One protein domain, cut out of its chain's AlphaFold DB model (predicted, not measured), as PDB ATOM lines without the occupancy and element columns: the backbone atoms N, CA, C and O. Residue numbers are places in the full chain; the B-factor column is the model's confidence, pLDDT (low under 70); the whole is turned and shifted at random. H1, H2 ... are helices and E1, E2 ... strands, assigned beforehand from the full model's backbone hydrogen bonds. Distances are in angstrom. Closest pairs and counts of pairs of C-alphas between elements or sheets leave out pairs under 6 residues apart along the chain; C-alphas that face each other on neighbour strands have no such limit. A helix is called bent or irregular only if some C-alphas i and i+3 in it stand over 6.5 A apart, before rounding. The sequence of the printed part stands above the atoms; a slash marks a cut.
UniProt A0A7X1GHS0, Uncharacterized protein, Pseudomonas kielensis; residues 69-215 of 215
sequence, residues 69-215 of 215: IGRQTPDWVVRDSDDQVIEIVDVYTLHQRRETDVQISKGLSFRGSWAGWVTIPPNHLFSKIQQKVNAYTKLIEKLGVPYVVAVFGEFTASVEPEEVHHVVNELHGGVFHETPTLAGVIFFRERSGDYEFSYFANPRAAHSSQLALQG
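This is residues 69 to 215 of the 215 residues of an uncharacterized protein of Pseudomonas kielensis (UniProt A0A7X1GHS0). A twisted sheet of five strands, curled like part of a barrel, has H2 and H3 over one face, while H1 sticks out beyond one end of this body. H4 sits by H2 and H3, and H5, near the end of the chain, only grazes the sheet. The printed part has 147 residues with five named helices and five named strands, in the order E1 E2 H1 H2 E3 H3 H4 E4 E5 H5; the sheet's order is E1 E2 E3 E4 E5, mixed, and the class is mixed, helices and strands. The whole is only just compact, close to loose, with a radius of gyration of the C-alphas of 17.1 A, and it is elongated, spanning 60 by 32 by 31 A.

E1 is residues 76 to 79, 10.2 A long, and begins at C-alpha 76 at (43.536, 31.623, -1.265). E2, residues 85 to 94, is 27.1 A long; E3, residues 147 to 153, 19.4 A; E4, residues 184 to 191, 22.2 A; E5, residues 194 to 201, 23.1 A. H2, residues 122 to 143, is 30.5 A long and irregular: C-alphas 135 and 138 are 7.8 A apart, with a kink of 52 degrees near residue 136. H1 is residues 98 to 111, 20.1 A, ending at C-alpha 111 at (32.602, 21.957, 38.748). H3 is residues 161 to 169, 12.1 A; H4, residues 175 to 178, 5.5 A; H5, residues 210 to 213, 5.6 A, ending at C-alpha 213 at (29.122, 24.378, -9.558).

E2 and E3 are parallel at 24 degrees, with N 92 and O 150 2.8 A apart. E3 and E4 are parallel at 23 degrees, with N 151 and O 186 at 2.7 A. The hairpins E1 and E2, with N 76 and O 89 at 2.9 A, and E4 and E5, with N 187 and O 198 at 2.8 A, are antiparallel. E2, H1 H2, E3 and E3, H3 H4, E4 are strand-helix-strand units, parallel neighbour strands joined through helices, each with a right-handed crossover. H2 and H3 are on the same face, making two layers, helices over a sheet. H2 lies over E2 and E3 at a height over the sheet of 9.3 A, along the strands, and its closest C-alphas to E3 are those of Ile 140 and Tyr 147, 6.9 A. H3 lies over E4 at a height of 9.2 A, also along the strands. With its residues 122 to 126 alone H2 touches H3, at a steep tilt of 57 degrees, the same way; the closest C-alphas, of Phe 126 and Val 167, are 6.0 A apart. H2 and H4 only just touch, with 3 pairs of C-alphas within 8 A, the closest those of Phe 126 and Val 175 at 6.8 A. H3 and H4 touch only at the corner, the C-alphas of Val 168 and Val 175 being 4.6 A apart. H4 only grazes the sheet with residues 175 to 176, and H5 with residues 210 to 212. H1 is not on the sheet and is apart from H2. Every O i to N i+4 pair is within hydrogen-bond range in H3, 9 of 10 in H1 and 16 of 18 in H2; H4 and H5 are too short for such a pair.

The C-alphas farthest apart, of Asp 82 and Arg 111, are 60.1 A apart. The printed part has no cut and no long link, and it ends at residue 215, the chain's last. The mean pLDDT of the printed part is 80.3; residues 95 to 122, 155 to 158 and 212 to 215 are under 70.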
ATOM      1  N   ILE A  69      48.218  40.170  -4.573       94.56
ATOM      2  CA  ILE A  69      47.509  40.875  -5.643       94.56
ATOM      3  C   ILE A  69      47.555  42.375  -5.348       94.56
ATOM      4  O   ILE A  69      46.860  42.912  -4.482       94.56
ATOM      5  N   GLY A  70      48.449  43.081  -6.044       90.44
ATOM      6  CA  GLY A  70      48.734  44.485  -5.755       90.44
ATOM      7  C   GLY A  70      49.296  44.672  -4.341       90.44
ATOM      8  O   GLY A  70      50.456  44.354  -4.083       90.44
ATOM      9  N   ARG A  71      48.491  45.231  -3.428       92.12
ATOM     10  CA  ARG A  71      48.868  45.472  -2.019       92.12
ATOM     11  C   ARG A  71      48.192  44.526  -1.024       92.12
ATOM     12  O   ARG A  71      48.481  44.636   0.161       92.12
ATOM     13  N   GLN A  72      47.305  43.655  -1.490       94.88
ATOM     14  CA  GLN A  72      46.568  42.725  -0.642       94.88
ATOM     15  C   GLN A  72      47.105  41.308  -0.830       94.88
ATOM     16  O   GLN A  72      47.690  40.992  -1.872       94.88
ATOM     17  N   THR A  73      46.896  40.480   0.182       95.56
ATOM     18  CA  THR A  73      47.283  39.073   0.190       95.56
ATOM     19  C   THR A  73      46.084  38.289   0.705       95.56
ATOM     20  O   THR A  73      45.950  38.150   1.916       95.56
ATOM     21  N   PRO A  74      45.177  37.862  -0.186       95.88
ATOM     22  CA  PRO A  74      44.131  36.932   0.201       95.88
ATOM     23  C   PRO A  74      44.730  35.582   0.584       95.88
ATOM     24  O   PRO A  74      45.767  35.195   0.036       95.88
ATOM     25  N   ASP A  75      44.042  34.851   1.455       97.12
ATOM     26  CA  ASP A  75      44.514  33.542   1.911       97.12
ATOM     27  C   ASP A  75      44.596  32.547   0.754       97.12
ATOM     28  O   ASP A  75      45.595  31.844   0.615       97.12
ATOM     29  N   TRP A  76      43.590  32.530  -0.125       97.75
ATOM     30  CA  TRP A  76      43.536  31.623  -1.265       97.75
ATOM     31  C   TRP A  76      43.140  32.340  -2.548       97.75
ATOM     32  O   TRP A  76      42.190  33.121  -2.604       97.75
ATOM     33  N   VAL A  77      43.872  32.034  -3.615       97.00
ATOM     34  CA  VAL A  77      43.652  32.592  -4.948       97.00
ATOM     35  C   VAL A  77      43.734  31.468  -5.966       97.00
ATOM     36  O   VAL A  77      44.640  30.635  -5.903       97.00
ATOM     37  N   VAL A  78      42.825  31.456  -6.933       95.44
ATOM     38  CA  VAL A  78      42.943  30.618  -8.131       95.44
ATOM     39  C   VAL A  78      43.183  31.500  -9.349       95.44
ATOM     40  O   VAL A  78      42.629  32.595  -9.467       95.44
ATOM     41  N   ARG A  79      44.069  31.032 -10.229       93.94
ATOM     42  CA  ARG A  79      44.443  31.707 -11.472       93.94
ATOM     43  C   ARG A  79      44.252  30.786 -12.668       93.94
ATOM     44  O   ARG A  79      44.339  29.566 -12.511       93.94
ATOM     45  N   ASP A  80      43.990  31.372 -13.829       91.38
ATOM     46  CA  ASP A  80      43.948  30.645 -15.097       91.38
ATOM     47  C   ASP A  80      45.363  30.351 -15.634       91.38
ATOM     48  O   ASP A  80      46.379  30.593 -14.974       91.38
ATOM     49  N   SER A  81      45.433  29.783 -16.838       90.75
ATOM     50  CA  SER A  81      46.696  29.499 -17.525       90.75
ATOM     51  C   SER A  81      47.476  30.750 -17.937       90.75
ATOM     52  O   SER A  81      48.685  30.652 -18.136       90.75
ATOM     53  N   ASP A  82      46.810  31.902 -18.038       92.56
ATOM     54  CA  ASP A  82      47.384  33.195 -18.428       92.56
ATOM     55  C   ASP A  82      47.749  34.053 -17.199       92.56
ATOM     56  O   ASP A  82      47.954  35.269 -17.295       92.56
ATOM     57  N   ASP A  83      47.830  33.407 -16.029       90.06
ATOM     58  CA  ASP A  83      48.106  34.005 -14.723       90.06
ATOM     59  C   ASP A  83      47.085  35.085 -14.310       90.06
ATOM     60  O   ASP A  83      47.354  35.895 -13.420       90.06
ATOM     61  N   GLN A  84      45.887  35.109 -14.902       93.44
ATOM     62  CA  GLN A  84      44.816  36.003 -14.470       93.44
ATOM     63  C   GLN A  84      44.111  35.436 -13.248       93.44
ATOM     64  O   GLN A  84      43.892  34.233 -13.128       93.44
ATOM     65  N   VAL A  85      43.749  36.316 -12.315       95.25
ATOM     66  CA  VAL A  85      42.975  35.934 -11.131       95.25
ATOM     67  C   VAL A  85      41.579  35.525 -11.584       95.25
ATOM     68  O   VAL A  85      40.894  36.314 -12.226       95.25
ATOM     69  N   ILE A  86      41.165  34.310 -11.232       95.06
ATOM     70  CA  ILE A  86      39.810  33.815 -11.487       95.06
ATOM     71  C   ILE A  86      38.932  34.058 -10.266       95.06
ATOM     72  O   ILE A  86      37.809  34.505 -10.433       95.06
ATOM     73  N   GLU A  87      39.411  33.743  -9.058       95.62
ATOM     74  CA  GLU A  87      38.608  33.808  -7.831       95.62
ATOM     75  C   GLU A  87      39.497  33.963  -6.590       95.62
ATOM     76  O   GLU A  87      40.659  33.535  -6.566       95.62
ATOM     77  N   ILE A  88      38.940  34.605  -5.563       96.56
ATOM     78  CA  ILE A  88      39.599  34.868  -4.285       96.56
ATOM     79  C   ILE A  88      38.739  34.327  -3.140       96.56
ATOM     80  O   ILE A  88      37.544  34.618  -3.068       96.56
ATOM     81  N   VAL A  89      39.371  33.614  -2.205       96.81
ATOM     82  CA  VAL A  89      38.759  33.168  -0.948       96.81
ATOM     83  C   VAL A  89      39.609  33.655   0.222       96.81
ATOM     84  O   VAL A  89      40.830  33.498   0.221       96.81
ATOM     85  N   ASP A  90      38.967  34.238   1.227       96.25
ATOM     86  CA  ASP A  90      39.640  34.735   2.430       96.25
ATOM     87  C   ASP A  90      38.960  34.179   3.691       96.25
ATOM     88  O   ASP A  90      37.728  34.124   3.784       96.25
ATOM     89  N   VAL A  91      39.770  33.722   4.642       94.56
ATOM     90  CA  VAL A  91      39.361  33.033   5.858       94.56
ATOM     91  C   VAL A  91      39.129  34.024   6.987       94.56
ATOM     92  O   VAL A  91      39.897  34.941   7.293       94.56
ATOM     93  N   TYR A  92      38.028  33.802   7.687       89.94
ATOM     94  CA  TYR A  92      37.687  34.498   8.903       89.94
ATOM     95  C   TYR A  92      37.334  33.497   9.996       89.94
ATOM     96  O   TYR A  92      36.444  32.665   9.841       89.94
ATOM     97  N   THR A  93      38.005  33.600  11.141       85.25
ATOM     98  CA  THR A  93      37.624  32.839  12.334       85.25
ATOM     99  C   THR A  93      36.652  33.641  13.186       85.25
ATOM    100  O   THR A  93      36.962  34.747  13.635       85.25
ATOM    101  N   LEU A  94      35.500  33.045  13.486       77.62
ATOM    102  CA  LEU A  94      34.597  33.544  14.517       77.62
ATOM    103  C   LEU A  94      35.121  33.202  15.913       77.62
ATOM    104  O   LEU A  94      34.770  32.173  16.479       77.62
ATOM    105  N   HIS A  95      35.913  34.103  16.483       68.38
ATOM    106  CA  HIS A  95      36.259  34.047  17.904       68.38
ATOM    107  C   HIS A  95      35.055  34.433  18.773       68.38
ATOM    108  O   HIS A  95      34.361  35.420  18.484       68.38
ATOM    109  N   GLN A  96      34.824  33.705  19.868       61.00
ATOM    110  CA  GLN A  96      33.918  34.170  20.924       61.00
ATOM    111  C   GLN A  96      34.503  35.389  21.655       61.00
ATOM    112  O   GLN A  96      35.708  35.645  21.652       61.00
ATOM    113  N   ARG A  97      33.642  36.208  22.277       55.59
ATOM    114  CA  ARG A  97      34.119  37.306  23.132       55.59
ATOM    115  C   ARG A  97      34.807  36.714  24.368       55.59
ATOM    116  O   ARG A  97      34.172  35.983  25.122       55.59
ATOM    117  N   ARG A  98      36.047  37.146  24.639       49.72
ATOM    118  CA  ARG A  98      36.875  36.747  25.802       49.72
ATOM    119  C   ARG A  98      36.166  36.804  27.164       49.72
ATOM    120  O   ARG A  98      36.519  36.060  28.073       49.72
ATOM    121  N   GLU A  99      35.176  37.681  27.342       46.25
ATOM    122  CA  GLU A  99      34.394  37.766  28.590       46.25
ATOM    123  C   GLU A  99      33.592  36.488  28.868       46.25
ATOM    124  O   GLU A  99      33.422  36.097  30.026       46.25
ATOM    125  N   THR A 100      33.152  35.800  27.815       50.12
ATOM    126  CA  THR A 100      32.439  34.529  27.911       50.12
ATOM    127  C   THR A 100      33.404  33.367  28.153       50.12
ATOM    128  O   THR A 100      33.111  32.508  28.984       50.12
ATOM    129  N   ASP A 101      34.605  33.407  27.566       49.28
ATOM    130  CA  ASP A 101      35.668  32.419  27.813       49.28
ATOM    131  C   ASP A 101      36.109  32.397  29.280       49.28
ATOM    132  O   ASP A 101      36.329  31.330  29.849       49.28
ATOM    133  N   VAL A 102      36.184  33.560  29.941       50.75
ATOM    134  CA  VAL A 102      36.506  33.645  31.379       50.75
ATOM    135  C   VAL A 102      35.413  32.999  32.238       50.75
ATOM    136  O   VAL A 102      35.725  32.375  33.252       50.75
ATOM    137  N   GLN A 103      34.139  33.110  31.849       49.97
ATOM    138  CA  GLN A 103      33.019  32.478  32.560       49.97
ATOM    139  C   GLN A 103      32.987  30.960  32.343       49.97
ATOM    140  O   GLN A 103      32.777  30.214  33.302       49.97
ATOM    141  N   ILE A 104      33.272  30.492  31.123       50.66
ATOM    142  CA  ILE A 104      33.418  29.064  30.797       50.66
ATOM    143  C   ILE A 104      34.611  28.466  31.553       50.66
ATOM    144  O   ILE A 104      34.466  27.450  32.234       50.66
ATOM    145  N   SER A 105      35.767  29.136  31.524       50.53
ATOM    146  CA  SER A 105      36.991  28.715  32.221       50.53
ATOM    147  C   SER A 105      36.776  28.624  33.734       50.53
ATOM    148  O   SER A 105      37.162  27.638  34.364       50.53
ATOM    149  N   LYS A 106      36.085  29.611  34.324       49.28
ATOM    150  CA  LYS A 106      35.691  29.581  35.740       49.28
ATOM    151  C   LYS A 106      34.701  28.448  36.035       49.28
ATOM    152  O   LYS A 106      34.894  27.736  37.017       49.28
ATOM    153  N   GLY A 107      33.702  28.220  35.182       48.84
ATOM    154  CA  GLY A 107      32.736  27.123  35.327       48.84
ATOM    155  C   GLY A 107      33.371  25.727  35.259       48.84
ATOM    156  O   GLY A 107      33.083  24.878  36.104       48.84
ATOM    157  N   LEU A 108      34.298  25.518  34.321       48.38
ATOM    158  CA  LEU A 108      35.072  24.281  34.178       48.38
ATOM    159  C   LEU A 108      36.012  24.053  35.369       48.38
ATOM    160  O   LEU A 108      36.055  22.945  35.903       48.38
ATOM    161  N   SER A 109      36.688  25.105  35.848       47.72
ATOM    162  CA  SER A 109      37.582  25.025  37.015       47.72
ATOM    163  C   SER A 109      36.860  24.766  38.347       47.72
ATOM    164  O   SER A 109      37.471  24.233  39.269       47.72
ATOM    165  N   PHE A 110      35.568  25.105  38.458       45.88
ATOM    166  CA  PHE A 110      34.813  25.008  39.715       45.88
ATOM    167  C   PHE A 110      33.941  23.745  39.832       45.88
ATOM    168  O   PHE A 110      33.624  23.334  40.947       45.88
ATOM    169  N   ARG A 111      33.521  23.120  38.717       39.69
ATOM    170  CA  ARG A 111      32.602  21.957  38.748       39.69
ATOM    171  C   ARG A 111      32.934  20.800  37.802       39.69
ATOM    172  O   ARG A 111      32.185  19.829  37.788       39.69
ATOM    173  N   GLY A 112      34.012  20.866  37.016       37.56
ATOM    174  CA  GLY A 112      34.406  19.773  36.112       37.56
ATOM    175  C   GLY A 112      33.418  19.474  34.973       37.56
ATOM    176  O   GLY A 112      33.641  18.551  34.199       37.56
ATOM    177  N   SER A 113      32.334  20.243  34.848       37.69
ATOM    178  CA  SER A 113      31.400  20.202  33.727       37.69
ATOM    179  C   SER A 113      30.668  21.538  33.631       37.69
ATOM    180  O   SER A 113      30.191  22.073  34.638       37.69
ATOM    181  N   TRP A 114      30.611  22.090  32.422       35.91
ATOM    182  CA  TRP A 114      29.869  23.301  32.087       35.91
ATOM    183  C   TRP A 114      28.844  22.948  31.005       35.91
ATOM    184  O   TRP A 114      29.197  22.368  29.983       35.91
ATOM    185  N   ALA A 115      27.577  23.278  31.257       36.59
ATOM    186  CA  ALA A 115      26.438  23.025  30.373       36.59
ATOM    187  C   ALA A 115      25.708  24.346  30.080       36.59
ATOM    188  O   ALA A 115      24.541  24.519  30.429       36.59
ATOM    189  N   GLY A 116      26.432  25.321  29.531       38.00
ATOM    190  CA  GLY A 116      25.849  26.558  29.020       38.00
ATOM    191  C   GLY A 116      25.829  26.557  27.494       38.00
ATOM    192  O   GLY A 116      26.630  25.888  26.851       38.00
ATOM    193  N   TRP A 117      24.908  27.315  26.912       43.22
ATOM    194  CA  TRP A 117      24.881  27.600  25.479       43.22
ATOM    195  C   TRP A 117      25.427  29.011  25.279       43.22
ATOM    196  O   TRP A 117      24.959  29.940  25.940       43.22
ATOM    197  N   VAL A 118      26.416  29.186  24.403       48.38
ATOM    198  CA  VAL A 118      26.908  30.515  24.012       48.38
ATOM    199  C   VAL A 118      26.678  30.661  22.519       48.38
ATOM    200  O   VAL A 118      27.483  30.228  21.696       48.38
ATOM    201  N   THR A 119      25.543  31.260  22.174       55.00
ATOM    202  CA  THR A 119      25.244  31.653  20.802       55.00
ATOM    203  C   THR A 119      26.031  32.919  20.472       55.00
ATOM    204  O   THR A 119      26.047  33.889  21.241       55.00
ATOM    205  N   ILE A 120      26.730  32.927  19.334       61.94
ATOM    206  CA  ILE A 120      27.289  34.172  18.802       61.94
ATOM    207  C   ILE A 120      26.103  35.026  18.344       61.94
ATOM    208  O   ILE A 120      25.302  34.550  17.545       61.94
ATOM    209  N   PRO A 121      25.970  36.293  18.787       68.94
ATOM    210  CA  PRO A 121      24.893  37.143  18.303       68.94
ATOM    211  C   PRO A 121      24.956  37.255  16.770       68.94
ATOM    212  O   PRO A 121      26.024  37.602  16.257       68.94
ATOM    213  N   PRO A 122      23.849  37.056  16.030       68.94
ATOM    214  CA  PRO A 122      23.838  37.128  14.564       68.94
ATOM    215  C   PRO A 122      24.443  38.430  14.002       68.94
ATOM    216  O   PRO A 122      25.154  38.423  12.998       68.94
ATOM    217  N   ASN A 123      24.277  39.547  14.720       76.56
ATOM    218  CA  ASN A 123      24.895  40.837  14.387       76.56
ATOM    219  C   ASN A 123      26.432  40.806  14.386       76.56
ATOM    220  O   ASN A 123      27.066  41.538  13.627       76.56
ATOM    221  N   HIS A 124      27.049  39.985  15.240       80.12
ATOM    222  CA  HIS A 124      28.500  39.833  15.261       80.12
ATOM    223  C   HIS A 124      28.973  39.152  13.978       80.12
ATOM    224  O   HIS A 124      29.826  39.716  13.298       80.12
ATOM    225  N   LEU A 125      28.366  38.022  13.597       82.56
ATOM    226  CA  LEU A 125      28.673  37.335  12.338       82.56
ATOM    227  C   LEU A 125      28.498  38.271  11.133       82.56
ATOM    228  O   LEU A 125      29.428  38.428  10.342       82.56
ATOM    229  N   PHE A 126      27.363  38.970  11.065       85.31
ATOM    230  CA  PHE A 126      27.074  39.961  10.026       85.31
ATOM    231  C   PHE A 126      28.184  41.016   9.913       85.31
ATOM    232  O   PHE A 126      28.788  41.185   8.854       85.31
ATOM    233  N   SER A 127      28.530  41.664  11.033       86.06
ATOM    234  CA  SER A 127      29.549  42.722  11.058       86.06
ATOM    235  C   SER A 127      30.930  42.235  10.613       86.06
ATOM    236  O   SER A 127      31.698  42.991  10.022       86.06
ATOM    237  N   LYS A 128      31.260  40.968  10.882       86.69
ATOM    238  CA  LYS A 128      32.556  40.382  10.543       86.69
ATOM    239  C   LYS A 128      32.668  40.028   9.071       86.69
ATOM    240  O   LYS A 128      33.689  40.348   8.463       86.69
ATOM    241  N   ILE A 129      31.612  39.461   8.491       89.50
ATOM    242  CA  ILE A 129      31.552  39.235   7.045       89.50
ATOM    243  C   ILE A 129      31.656  40.583   6.321       89.50
ATOM    244  O   ILE A 129      32.503  40.737   5.443       89.50
ATOM    245  N   GLN A 130      30.902  41.599   6.756       90.06
ATOM    246  CA  GLN A 130      30.987  42.945   6.180       90.06
ATOM    247  C   GLN A 130      32.385  43.569   6.306       90.06
ATOM    248  O   GLN A 130      32.872  44.182   5.358       90.06
ATOM    249  N   GLN A 131      33.065  43.418   7.447       89.81
ATOM    250  CA  GLN A 131      34.438  43.914   7.619       89.81
ATOM    251  C   GLN A 131      35.404  43.300   6.598       89.81
ATOM    252  O   GLN A 131      36.204  44.031   6.011       89.81
ATOM    253  N   LYS A 132      35.318  41.985   6.367       90.50
ATOM    254  CA  LYS A 132      36.155  41.287   5.379       90.50
ATOM    255  C   LYS A 132      35.840  41.734   3.956       90.50
ATOM    256  O   LYS A 132      36.753  42.130   3.241       90.50
ATOM    257  N   VAL A 133      34.560  41.793   3.589       91.38
ATOM    258  CA  VAL A 133      34.118  42.354   2.304       91.38
ATOM    259  C   VAL A 133      34.716  43.737   2.076       91.38
ATOM    260  O   VAL A 133      35.389  43.956   1.073       91.38
ATOM    261  N   ASN A 134      34.531  44.655   3.026       92.00
ATOM    262  CA  ASN A 134      34.969  46.041   2.885       92.00
ATOM    263  C   ASN A 134      36.487  46.173   2.684       92.00
ATOM    264  O   ASN A 134      36.937  47.116   2.028       92.00
ATOM    265  N   ALA A 135      37.282  45.237   3.213       91.38
ATOM    266  CA  ALA A 135      38.727  45.208   2.996       91.38
ATOM    267  C   ALA A 135      39.096  44.906   1.532       91.38
ATOM    268  O   ALA A 135      40.083  45.447   1.021       91.38
ATOM    269  N   TYR A 136      38.284  44.101   0.843       91.88
ATOM    270  CA  TYR A 136      38.545  43.631  -0.516       91.88
ATOM    271  C   TYR A 136      37.726  44.342  -1.599       91.88
ATOM    272  O   TYR A 136      38.143  44.304  -2.753       91.88
ATOM    273  N   THR A 137      36.646  45.064  -1.267       91.50
ATOM    274  CA  THR A 137      35.722  45.701  -2.234       91.50
ATOM    275  C   THR A 137      36.432  46.366  -3.413       91.50
ATOM    276  O   THR A 137      36.192  46.004  -4.561       91.50
ATOM    277  N   LYS A 138      37.390  47.266  -3.150       93.12
ATOM    278  CA  LYS A 138      38.115  47.990  -4.212       93.12
ATOM    279  C   LYS A 138      38.961  47.081  -5.106       93.12
ATOM    280  O   LYS A 138      39.161  47.388  -6.277       93.12
ATOM    281  N   LEU A 139      39.533  46.016  -4.541       93.88
ATOM    282  CA  LEU A 139      40.311  45.048  -5.311       93.88
ATOM    283  C   LEU A 139      39.381  44.250  -6.223       93.88
ATOM    284  O   LEU A 139      39.671  44.112  -7.407       93.88
ATOM    285  N   ILE A 140      38.263  43.777  -5.678       93.88
ATOM    286  CA  ILE A 140      37.290  42.952  -6.393       93.88
ATOM    287  C   ILE A 140      36.629  43.726  -7.528       93.88
ATOM    288  O   ILE A 140      36.627  43.245  -8.655       93.88
ATOM    289  N   GLU A 141      36.181  44.958  -7.281       92.62
ATOM    290  CA  GLU A 141      35.625  45.839  -8.319       92.62
ATOM    291  C   GLU A 141      36.622  46.102  -9.453       92.62
ATOM    292  O   GLU A 141      36.242  46.185 -10.618       92.62
ATOM    293  N   LYS A 142      37.913  46.224  -9.122       93.81
ATOM    294  CA  LYS A 142      38.967  46.436 -10.116       93.81
ATOM    295  C   LYS A 142      39.245  45.184 -10.948       93.81
ATOM    296  O   LYS A 142      39.548  45.310 -12.131       93.81
ATOM    297  N   LEU A 143      39.248  44.011 -10.318       93.88
ATOM    298  CA  LEU A 143      39.585  42.747 -10.974       93.88
ATOM    299  C   LEU A 143      38.393  42.136 -11.719       93.88
ATOM    300  O   LEU A 143      38.606  41.422 -12.690       93.88
ATOM    301  N   GLY A 144      37.165  42.410 -11.279       94.88
ATOM    302  CA  GLY A 144      35.958  41.815 -11.844       94.88
ATOM    303  C   GLY A 144      35.845  40.309 -11.580       94.88
ATOM    304  O   GLY A 144      35.405  39.569 -12.456       94.88
ATOM    305  N   VAL A 145      36.295  39.850 -10.407       95.31
ATOM    306  CA  VAL A 145      36.377  38.420 -10.043       95.31
ATOM    307  C   VAL A 145      35.443  38.086  -8.878       95.31
ATOM    308  O   VAL A 145      35.130  38.972  -8.084       95.31
ATOM    309  N   PRO A 146      34.995  36.830  -8.715       96.19
ATOM    310  CA  PRO A 146      34.242  36.415  -7.542       96.19
ATOM    311  C   PRO A 146      35.110  36.486  -6.279       96.19
ATOM    312  O   PRO A 146      36.299  36.150  -6.286       96.19
ATOM    313  N   TYR A 147      34.487  36.913  -5.183       97.00
ATOM    314  CA  TYR A 147      35.084  36.939  -3.853       97.00
ATOM    315  C   TYR A 147      34.223  36.156  -2.877       97.00
ATOM    316  O   TYR A 147      33.027  36.417  -2.766       97.00
ATOM    317  N   VAL A 148      34.825  35.219  -2.155       96.81
ATOM    318  CA  VAL A 148      34.136  34.383  -1.173       96.81
ATOM    319  C   VAL A 148      34.788  34.562   0.191       96.81
ATOM    320  O   VAL A 148      36.011  34.558   0.327       96.81
ATOM    321  N   VAL A 149      33.961  34.696   1.226       96.44
ATOM    322  CA  VAL A 149      34.432  34.696   2.617       96.44
ATOM    323  C   VAL A 149      34.228  33.303   3.197       96.44
ATOM    324  O   VAL A 149      33.109  32.795   3.220       96.44
ATOM    325  N   ALA A 150      35.299  32.688   3.689       95.69
ATOM    326  CA  ALA A 150      35.240  31.416   4.390       95.69
ATOM    327  C   ALA A 150      35.234  31.645   5.904       95.69
ATOM    328  O   ALA A 150      36.207  32.103   6.493       95.69
ATOM    329  N   VAL A 151      34.123  31.327   6.547       93.19
ATOM    330  CA  VAL A 151      33.879  31.510   7.970       93.19
ATOM    331  C   VAL A 151      34.115  30.195   8.703       93.19
ATOM    332  O   VAL A 151      33.384  29.225   8.505       93.19
ATOM    333  N   PHE A 152      35.105  30.179   9.592       90.94
ATOM    334  CA  PHE A 152      35.310  29.078  10.525       90.94
ATOM    335  C   PHE A 152      34.466  29.276  11.786       90.94
ATOM    336  O   PHE A 152      34.647  30.269  12.503       90.94
ATOM    337  N   GLY A 153      33.570  28.327  12.064       85.06
ATOM    338  CA  GLY A 153      32.852  28.222  13.333       85.06
ATOM    339  C   GLY A 153      33.692  27.464  14.357       85.06
ATOM    340  O   GLY A 153      33.915  26.263  14.210       85.06
ATOM    341  N   GLU A 154      34.178  28.154  15.391       72.81
ATOM    342  CA  GLU A 154      34.865  27.487  16.500       72.81
ATOM    343  C   GLU A 154      33.909  26.563  17.260       72.81
ATOM    344  O   GLU A 154      32.743  26.888  17.428       72.81
ATOM    345  N   PHE A 155      34.400  25.436  17.782       57.38
ATOM    346  CA  PHE A 155      33.582  24.480  18.546       57.38
ATOM    347  C   PHE A 155      32.830  25.123  19.727       57.38
ATOM    348  O   PHE A 155      31.731  24.699  20.079       57.38
ATOM    349  N   THR A 156      33.415  26.152  20.344       52.00
ATOM    350  CA  THR A 156      32.787  26.906  21.436       52.00
ATOM    351  C   THR A 156      31.649  27.792  20.939       52.00
ATOM    352  O   THR A 156      30.671  27.990  21.659       52.00
ATOM    353  N   ALA A 157      31.751  28.288  19.705       59.44
ATOM    354  CA  ALA A 157      30.724  29.025  18.997       59.44
ATOM    355  C   ALA A 157      29.706  28.053  18.401       59.44
ATOM    356  O   ALA A 157      29.902  27.522  17.312       59.44
ATOM    357  N   SER A 158      28.592  27.840  19.104       64.69
ATOM    358  CA  SER A 158      27.425  27.144  18.555       64.69
ATOM    359  C   SER A 158      26.810  27.991  17.437       64.69
ATOM    360  O   SER A 158      25.853  28.715  17.678       64.69
ATOM    361  N   VAL A 159      27.445  27.977  16.264       74.50
ATOM    362  CA  VAL A 159      26.930  28.539  15.018       74.50
ATOM    363  C   VAL A 159      26.568  27.365  14.123       74.50
ATOM    364  O   VAL A 159      27.428  26.559  13.749       74.50
ATOM    365  N   GLU A 160      25.288  27.262  13.803       82.06
ATOM    366  CA  GLU A 160      24.765  26.280  12.861       82.06
ATOM    367  C   GLU A 160      24.671  26.871  11.439       82.06
ATOM    368  O   GLU A 160      24.546  28.092  11.276       82.06
ATOM    369  N   PRO A 161      24.716  26.037  10.383       83.75
ATOM    370  CA  PRO A 161      24.531  26.489   9.003       83.75
ATOM    371  C   PRO A 161      23.266  27.339   8.793       83.75
ATOM    372  O   PRO A 161      23.289  28.293   8.016       83.75
ATOM    373  N   GLU A 162      22.179  27.053   9.510       81.69
ATOM    374  CA  GLU A 162      20.923  27.805   9.456       81.69
ATOM    375  C   GLU A 162      21.079  29.242   9.973       81.69
ATOM    376  O   GLU A 162      20.480  30.168   9.425       81.69
ATOM    377  N   GLU A 163      21.918  29.463  10.989       81.44
ATOM    378  CA  GLU A 163      22.212  30.811  11.488       81.44
ATOM    379  C   GLU A 163      23.031  31.600  10.469       81.44
ATOM    380  O   GLU A 163      22.761  32.781  10.240       81.44
ATOM    381  N   VAL A 164      23.988  30.945   9.802       85.50
ATOM    382  CA  VAL A 164      24.738  31.559   8.698       85.50
ATOM    383  C   VAL A 164      23.792  31.911   7.555       85.50
ATOM    384  O   VAL A 164      23.832  33.045   7.081       85.50
ATOM    385  N   HIS A 165      22.897  30.996   7.168       85.06
ATOM    386  CA  HIS A 165      21.871  31.238   6.152       85.06
ATOM    387  C   HIS A 165      21.012  32.461   6.499       85.06
ATOM    388  O   HIS A 165      20.830  33.346   5.661       85.06
ATOM    389  N   HIS A 166      20.525  32.544   7.739       81.25
ATOM    390  CA  HIS A 166      19.747  33.684   8.212       81.25
ATOM    391  C   HIS A 166      20.552  34.988   8.128       81.25
ATOM    392  O   HIS A 166      20.043  35.994   7.641       81.25
ATOM    393  N   VAL A 167      21.830  34.990   8.523       85.88
ATOM    394  CA  VAL A 167      22.679  36.190   8.445       85.88
ATOM    395  C   VAL A 167      22.931  36.638   7.006       85.88
ATOM    396  O   VAL A 167      22.883  37.837   6.716       85.88
ATOM    397  N   VAL A 168      23.206  35.708   6.092       89.00
ATOM    398  CA  VAL A 168      23.551  36.074   4.712       89.00
ATOM    399  C   VAL A 168      22.327  36.461   3.879       89.00
ATOM    400  O   VAL A 168      22.468  37.314   3.002       89.00
ATOM    401  N   ASN A 169      21.137  35.921   4.180       84.81
ATOM    402  CA  ASN A 169      19.924  36.126   3.375       84.81
ATOM    403  C   ASN A 169      18.839  37.010   4.014       84.81
ATOM    404  O   ASN A 169      18.083  37.640   3.278       84.81
ATOM    405  N   GLU A 170      18.717  37.052   5.343       81.06
ATOM    406  CA  GLU A 170      17.521  37.594   6.011       81.06
ATOM    407  C   GLU A 170      17.829  38.731   6.996       81.06
ATOM    408  O   GLU A 170      17.162  39.770   6.978       81.06
ATOM    409  N   LEU A 171      18.838  38.566   7.856       74.81
ATOM    410  CA  LEU A 171      19.170  39.522   8.912       74.81
ATOM    411  C   LEU A 171      19.554  40.886   8.317       74.81
ATOM    412  O   LEU A 171      20.483  40.974   7.520       74.81
ATOM    413  N   HIS A 172      18.847  41.951   8.718       77.44
ATOM    414  CA  HIS A 172      18.980  43.309   8.150       77.44
ATOM    415  C   HIS A 172      18.781  43.374   6.625       77.44
ATOM    416  O   HIS A 172      19.293  44.270   5.970       77.44
ATOM    417  N   GLY A 173      18.033  42.431   6.046       78.19
ATOM    418  CA  GLY A 173      17.895  42.291   4.593       78.19
ATOM    419  C   GLY A 173      18.947  41.383   3.948       78.19
ATOM    420  O   GLY A 173      18.854  41.142   2.747       78.19
ATOM    421  N   GLY A 174      19.885  40.844   4.735       83.50
ATOM    422  CA  GLY A 174      20.903  39.875   4.335       83.50
ATOM    423  C   GLY A 174      22.180  40.522   3.800       83.50
ATOM    424  O   GLY A 174      22.134  41.429   2.966       83.50
ATOM    425  N   VAL A 175      23.344  40.004   4.213       88.44
ATOM    426  CA  VAL A 175      24.656  40.455   3.694       88.44
ATOM    427  C   VAL A 175      24.689  40.433   2.160       88.44
ATOM    428  O   VAL A 175      25.232  41.345   1.536       88.44
ATOM    429  N   PHE A 176      24.080  39.418   1.544       93.19
ATOM    430  CA  PHE A 176      24.030  39.251   0.091       93.19
ATOM    431  C   PHE A 176      23.232  40.331  -0.635       93.19
ATOM    432  O   PHE A 176      23.529  40.633  -1.791       93.19
ATOM    433  N   HIS A 177      22.250  40.942   0.027       88.75
ATOM    434  CA  HIS A 177      21.491  42.046  -0.549       88.75
ATOM    435  C   HIS A 177      22.337  43.313  -0.632       88.75
ATOM    436  O   HIS A 177      22.329  43.992  -1.656       88.75
ATOM    437  N   GLU A 178      23.063  43.623   0.440       85.69
ATOM    438  CA  GLU A 178      23.856  44.851   0.549       85.69
ATOM    439  C   GLU A 178      25.202  44.754  -0.177       85.69
ATOM    440  O   GLU A 178      25.834  45.773  -0.451       85.69
ATOM    441  N   THR A 179      25.636  43.533  -0.506       90.19
ATOM    442  CA  THR A 179      27.002  43.268  -0.965       90.19
ATOM    443  C   THR A 179      27.053  42.447  -2.261       90.19
ATOM    444  O   THR A 179      27.392  41.262  -2.233       90.19
ATOM    445  N   PRO A 180      26.796  43.054  -3.435       92.06
ATOM    446  CA  PRO A 180      26.936  42.362  -4.720       92.06
ATOM    447  C   PRO A 180      28.371  41.905  -5.029       92.06
ATOM    448  O   PRO A 180      28.571  41.009  -5.841       92.06
ATOM    449  N   THR A 181      29.385  42.501  -4.397       93.31
ATOM    450  CA  THR A 181      30.796  42.108  -4.561       93.31
ATOM    451  C   THR A 181      31.141  40.783  -3.879       93.31
ATOM    452  O   THR A 181      32.165  40.188  -4.203       93.31
ATOM    453  N   LEU A 182      30.304  40.302  -2.953       95.62
ATOM    454  CA  LEU A 182      30.471  39.013  -2.288       95.62
ATOM    455  C   LEU A 182      29.751  37.932  -3.099       95.62
ATOM    456  O   LEU A 182      28.528  37.937  -3.196       95.62
ATOM    457  N   ALA A 183      30.506  36.992  -3.657       96.38
ATOM    458  CA  ALA A 183      29.996  35.891  -4.467       96.38
ATOM    459  C   ALA A 183      29.350  34.773  -3.638       96.38
ATOM    460  O   ALA A 183      28.444  34.086  -4.112       96.38
ATOM    461  N   GLY A 184      29.788  34.607  -2.392       95.88
ATOM    462  CA  GLY A 184      29.239  33.614  -1.484       95.88
ATOM    463  C   GLY A 184      29.968  33.566  -0.149       95.88
ATOM    464  O   GLY A 184      30.937  34.293   0.088       95.88
ATOM    465  N   VAL A 185      29.487  32.690   0.725       95.56
ATOM    466  CA  VAL A 185      30.098  32.391   2.021       95.56
ATOM    467  C   VAL A 185      30.292  30.886   2.134       95.56
ATOM    468  O   VAL A 185      29.346  30.126   1.946       95.56
ATOM    469  N   ILE A 186      31.504  30.453   2.472       95.31
ATOM    470  CA  ILE A 186      31.744  29.086   2.945       95.31
ATOM    471  C   ILE A 186      31.652  29.122   4.463       95.31
ATOM    472  O   ILE A 186      32.371  29.883   5.094       95.31
ATOM    473  N   PHE A 187      30.815  28.295   5.068       93.62
ATOM    474  CA  PHE A 187      30.886  28.004   6.492       93.62
ATOM    475  C   PHE A 187      31.539  26.644   6.687       93.62
ATOM    476  O   PHE A 187      31.162  25.681   6.023       93.62
ATOM    477  N   PHE A 188      32.507  26.552   7.591       92.94
ATOM    478  CA  PHE A 188      33.112  25.273   7.932       92.94
ATOM    479  C   PHE A 188      33.418  25.171   9.418       92.94
ATOM    480  O   PHE A 188      33.726  26.163  10.084       92.94
ATOM    481  N   ARG A 189      33.301  23.956   9.951       89.94
ATOM    482  CA  ARG A 189      33.448  23.676  11.382       89.94
ATOM    483  C   ARG A 189      33.966  22.274  11.621       89.94
ATOM    484  O   ARG A 189      33.813  21.395  10.775       89.94
ATOM    485  N   GLU A 190      34.549  22.064  12.792       86.88
ATOM    486  CA  GLU A 190      34.910  20.724  13.239       86.88
ATOM    487  C   GLU A 190      33.691  20.009  13.833       86.88
ATOM    488  O   GLU A 190      33.032  20.532  14.732       86.88
ATOM    489  N   ARG A 191      33.414  18.789  13.368       83.12
ATOM    490  CA  ARG A 191      32.398  17.901  13.935       83.12
ATOM    491  C   ARG A 191      32.934  16.478  13.986       83.12
ATOM    492  O   ARG A 191      33.364  15.927  12.979       83.12
ATOM    493  N   SER A 192      32.913  15.876  15.174       81.75
ATOM    494  CA  SER A 192      33.351  14.487  15.391       81.75
ATOM    495  C   SER A 192      34.777  14.180  14.898       81.75
ATOM    496  O   SER A 192      35.070  13.051  14.515       81.75
ATOM    497  N   GLY A 193      35.671  15.173  14.920       78.31
ATOM    498  CA  GLY A 193      37.057  15.033  14.468       78.31
ATOM    499  C   GLY A 193      37.275  15.255  12.968       78.31
ATOM    500  O   GLY A 193      38.427  15.292  12.543       78.31
ATOM    501  N   ASP A 194      36.221  15.485  12.183       84.44
ATOM    502  CA  ASP A 194      36.278  15.864  10.767       84.44
ATOM    503  C   ASP A 194      35.795  17.304  10.542       84.44
ATOM    504  O   ASP A 194      35.331  17.958  11.473       84.44
ATOM    505  N   TYR A 195      35.962  17.820   9.320       89.25
ATOM    506  CA  TYR A 195      35.479  19.151   8.942       89.25
ATOM    507  C   TYR A 195      34.291  19.045   7.995       89.25
ATOM    508  O   TYR A 195      34.380  18.419   6.939       89.25
ATOM    509  N   GLU A 196      33.192  19.685   8.379       91.38
ATOM    510  CA  GLU A 196      32.024  19.880   7.527       91.38
ATOM    511  C   GLU A 196      32.123  21.243   6.844       91.38
ATOM    512  O   GLU A 196      32.569  22.212   7.459       91.38
ATOM    513  N   PHE A 197      31.674  21.311   5.592       93.00
ATOM    514  CA  PHE A 197      31.655  22.526   4.787       93.00
ATOM    515  C   PHE A 197      30.238  22.756   4.264       93.00
ATOM    516  O   PHE A 197      29.546  21.821   3.862       93.00
ATOM    517  N   SER A 198      29.794  24.004   4.271       92.94
ATOM    518  CA  SER A 198      28.523  24.447   3.705       92.94
ATOM    519  C   SER A 198      28.778  25.689   2.875       92.94
ATOM    520  O   SER A 198      29.430  26.620   3.339       92.94
ATOM    521  N   TYR A 199      28.274  25.707   1.647       94.06
ATOM    522  CA  TYR A 199      28.438  26.842   0.753       94.06
ATOM    523  C   TYR A 199      27.103  27.553   0.536       94.06
ATOM    524  O   TYR A 199      26.110  26.943   0.144       94.06
ATOM    525  N   PHE A 200      27.098  28.860   0.780       93.81
ATOM    526  CA  PHE A 200      25.967  29.749   0.560       93.81
ATOM    527  C   PHE A 200      26.301  30.664  -0.615       93.81
ATOM    528  O   PHE A 200      27.100  31.592  -0.480       93.81
ATOM    529  N   ALA A 201      25.709  30.396  -1.777       94.75
ATOM    530  CA  ALA A 201      25.886  31.233  -2.959       94.75
ATOM    531  C   ALA A 201      25.107  32.545  -2.815       94.75
ATOM    532  O   ALA A 201      23.946  32.525  -2.403       94.75
ATOM    533  N   ASN A 202      25.701  33.671  -3.216       95.00
ATOM    534  CA  ASN A 202      24.964  34.921  -3.354       95.00
ATOM    535  C   ASN A 202      24.266  34.959  -4.729       95.00
ATOM    536  O   ASN A 202      24.940  35.143  -5.746       95.00
ATOM    537  N   PRO A 203      22.922  34.860  -4.802       91.81
ATOM    538  CA  PRO A 203      22.201  34.904  -6.077       91.81
ATOM    539  C   PRO A 203      22.255  36.279  -6.764       91.81
ATOM    540  O   PRO A 203      21.820  36.420  -7.903       91.81
ATOM    541  N   ARG A 204      22.757  37.305  -6.070       92.50
ATOM    542  CA  ARG A 204      22.883  38.690  -6.539       92.50
ATOM    543  C   ARG A 204      24.334  39.110  -6.753       92.50
ATOM    544  O   ARG A 204      24.605  40.301  -6.901       92.50
ATOM    545  N   ALA A 205      25.261  38.156  -6.734       94.62
ATOM    546  CA  ALA A 205      26.668  38.431  -6.954       94.62
ATOM    547  C   ALA A 205      26.893  39.083  -8.325       94.62
ATOM    548  O   ALA A 205      26.384  38.606  -9.338       94.62
ATOM    549  N   ALA A 206      27.716  40.130  -8.364       93.31
ATOM    550  CA  ALA A 206      28.194  40.727  -9.608       93.31
ATOM    551  C   ALA A 206      29.055  39.735 -10.413       93.31
ATOM    552  O   ALA A 206      29.049  39.759 -11.642       93.31
ATOM    553  N   HIS A 207      29.759  38.844  -9.708       93.50
ATOM    554  CA  HIS A 207      30.594  37.791 -10.276       93.50
ATOM    555  C   HIS A 207      30.317  36.477  -9.538       93.50
ATOM    556  O   HIS A 207      30.530  36.385  -8.330       93.50
ATOM    557  N   SER A 208      29.815  35.465 -10.248       91.75
ATOM    558  CA  SER A 208      29.457  34.171  -9.656       91.75
ATOM    559  C   SER A 208      30.689  33.304  -9.400       91.75
ATOM    560  O   SER A 208      31.528  33.141 -10.281       91.75
ATOM    561  N   SER A 209      30.771  32.724  -8.202       91.00
ATOM    562  CA  SER A 209      31.840  31.793  -7.820       91.00
ATOM    563  C   SER A 209      31.700  30.448  -8.535       91.00
ATOM    564  O   SER A 209      30.588  29.953  -8.745       91.00
ATOM    565  N   GLN A 210      32.837  29.832  -8.863       84.50
ATOM    566  CA  GLN A 210      32.877  28.493  -9.458       84.50
ATOM    567  C   GLN A 210      32.651  27.388  -8.419       84.50
ATOM    568  O   GLN A 210      32.252  26.283  -8.781       84.50
ATOM    569  N   LEU A 211      32.820  27.694  -7.128       79.12
ATOM    570  CA  LEU A 211      32.578  26.766  -6.018       79.12
ATOM    571  C   LEU A 211      31.109  26.325  -5.938       79.12
ATOM    572  O   LEU A 211      30.810  25.242  -5.447       79.12
ATOM    573  N   ALA A 212      30.193  27.132  -6.482       58.00
ATOM    574  CA  ALA A 212      28.771  26.813  -6.584       58.00
ATOM    575  C   ALA A 212      28.458  25.643  -7.536       58.00
ATOM    576  O   ALA A 212      27.364  25.091  -7.476       58.00
ATOM    577  N   LEU A 213      29.373  25.306  -8.450       47.78
ATOM    578  CA  LEU A 213      29.122  24.378  -9.558       47.78
ATOM    579  C   LEU A 213      29.543  22.931  -9.256       47.78
ATOM    580  O   LEU A 213      29.423  22.074 -10.129       47.78
ATOM    581  N   GLN A 214      30.065  22.662  -8.057       46.44
ATOM    582  CA  GLN A 214      30.689  21.379  -7.703       46.44
ATOM    583  C   GLN A 214      30.073  20.699  -6.465       46.44
ATOM    584  O   GLN A 214      30.544  19.631  -6.076       46.44
ATOM    585  N   GLY A 215      29.027  21.294  -5.877       33.31
ATOM    586  CA  GLY A 215      28.258  20.750  -4.747       33.31
ATOM    587  C   GLY A 215      26.952  20.082  -5.155       33.31
ATOM    588  O   GLY A 215      26.359  20.511  -6.170       33.31
TER     589      GLY A 215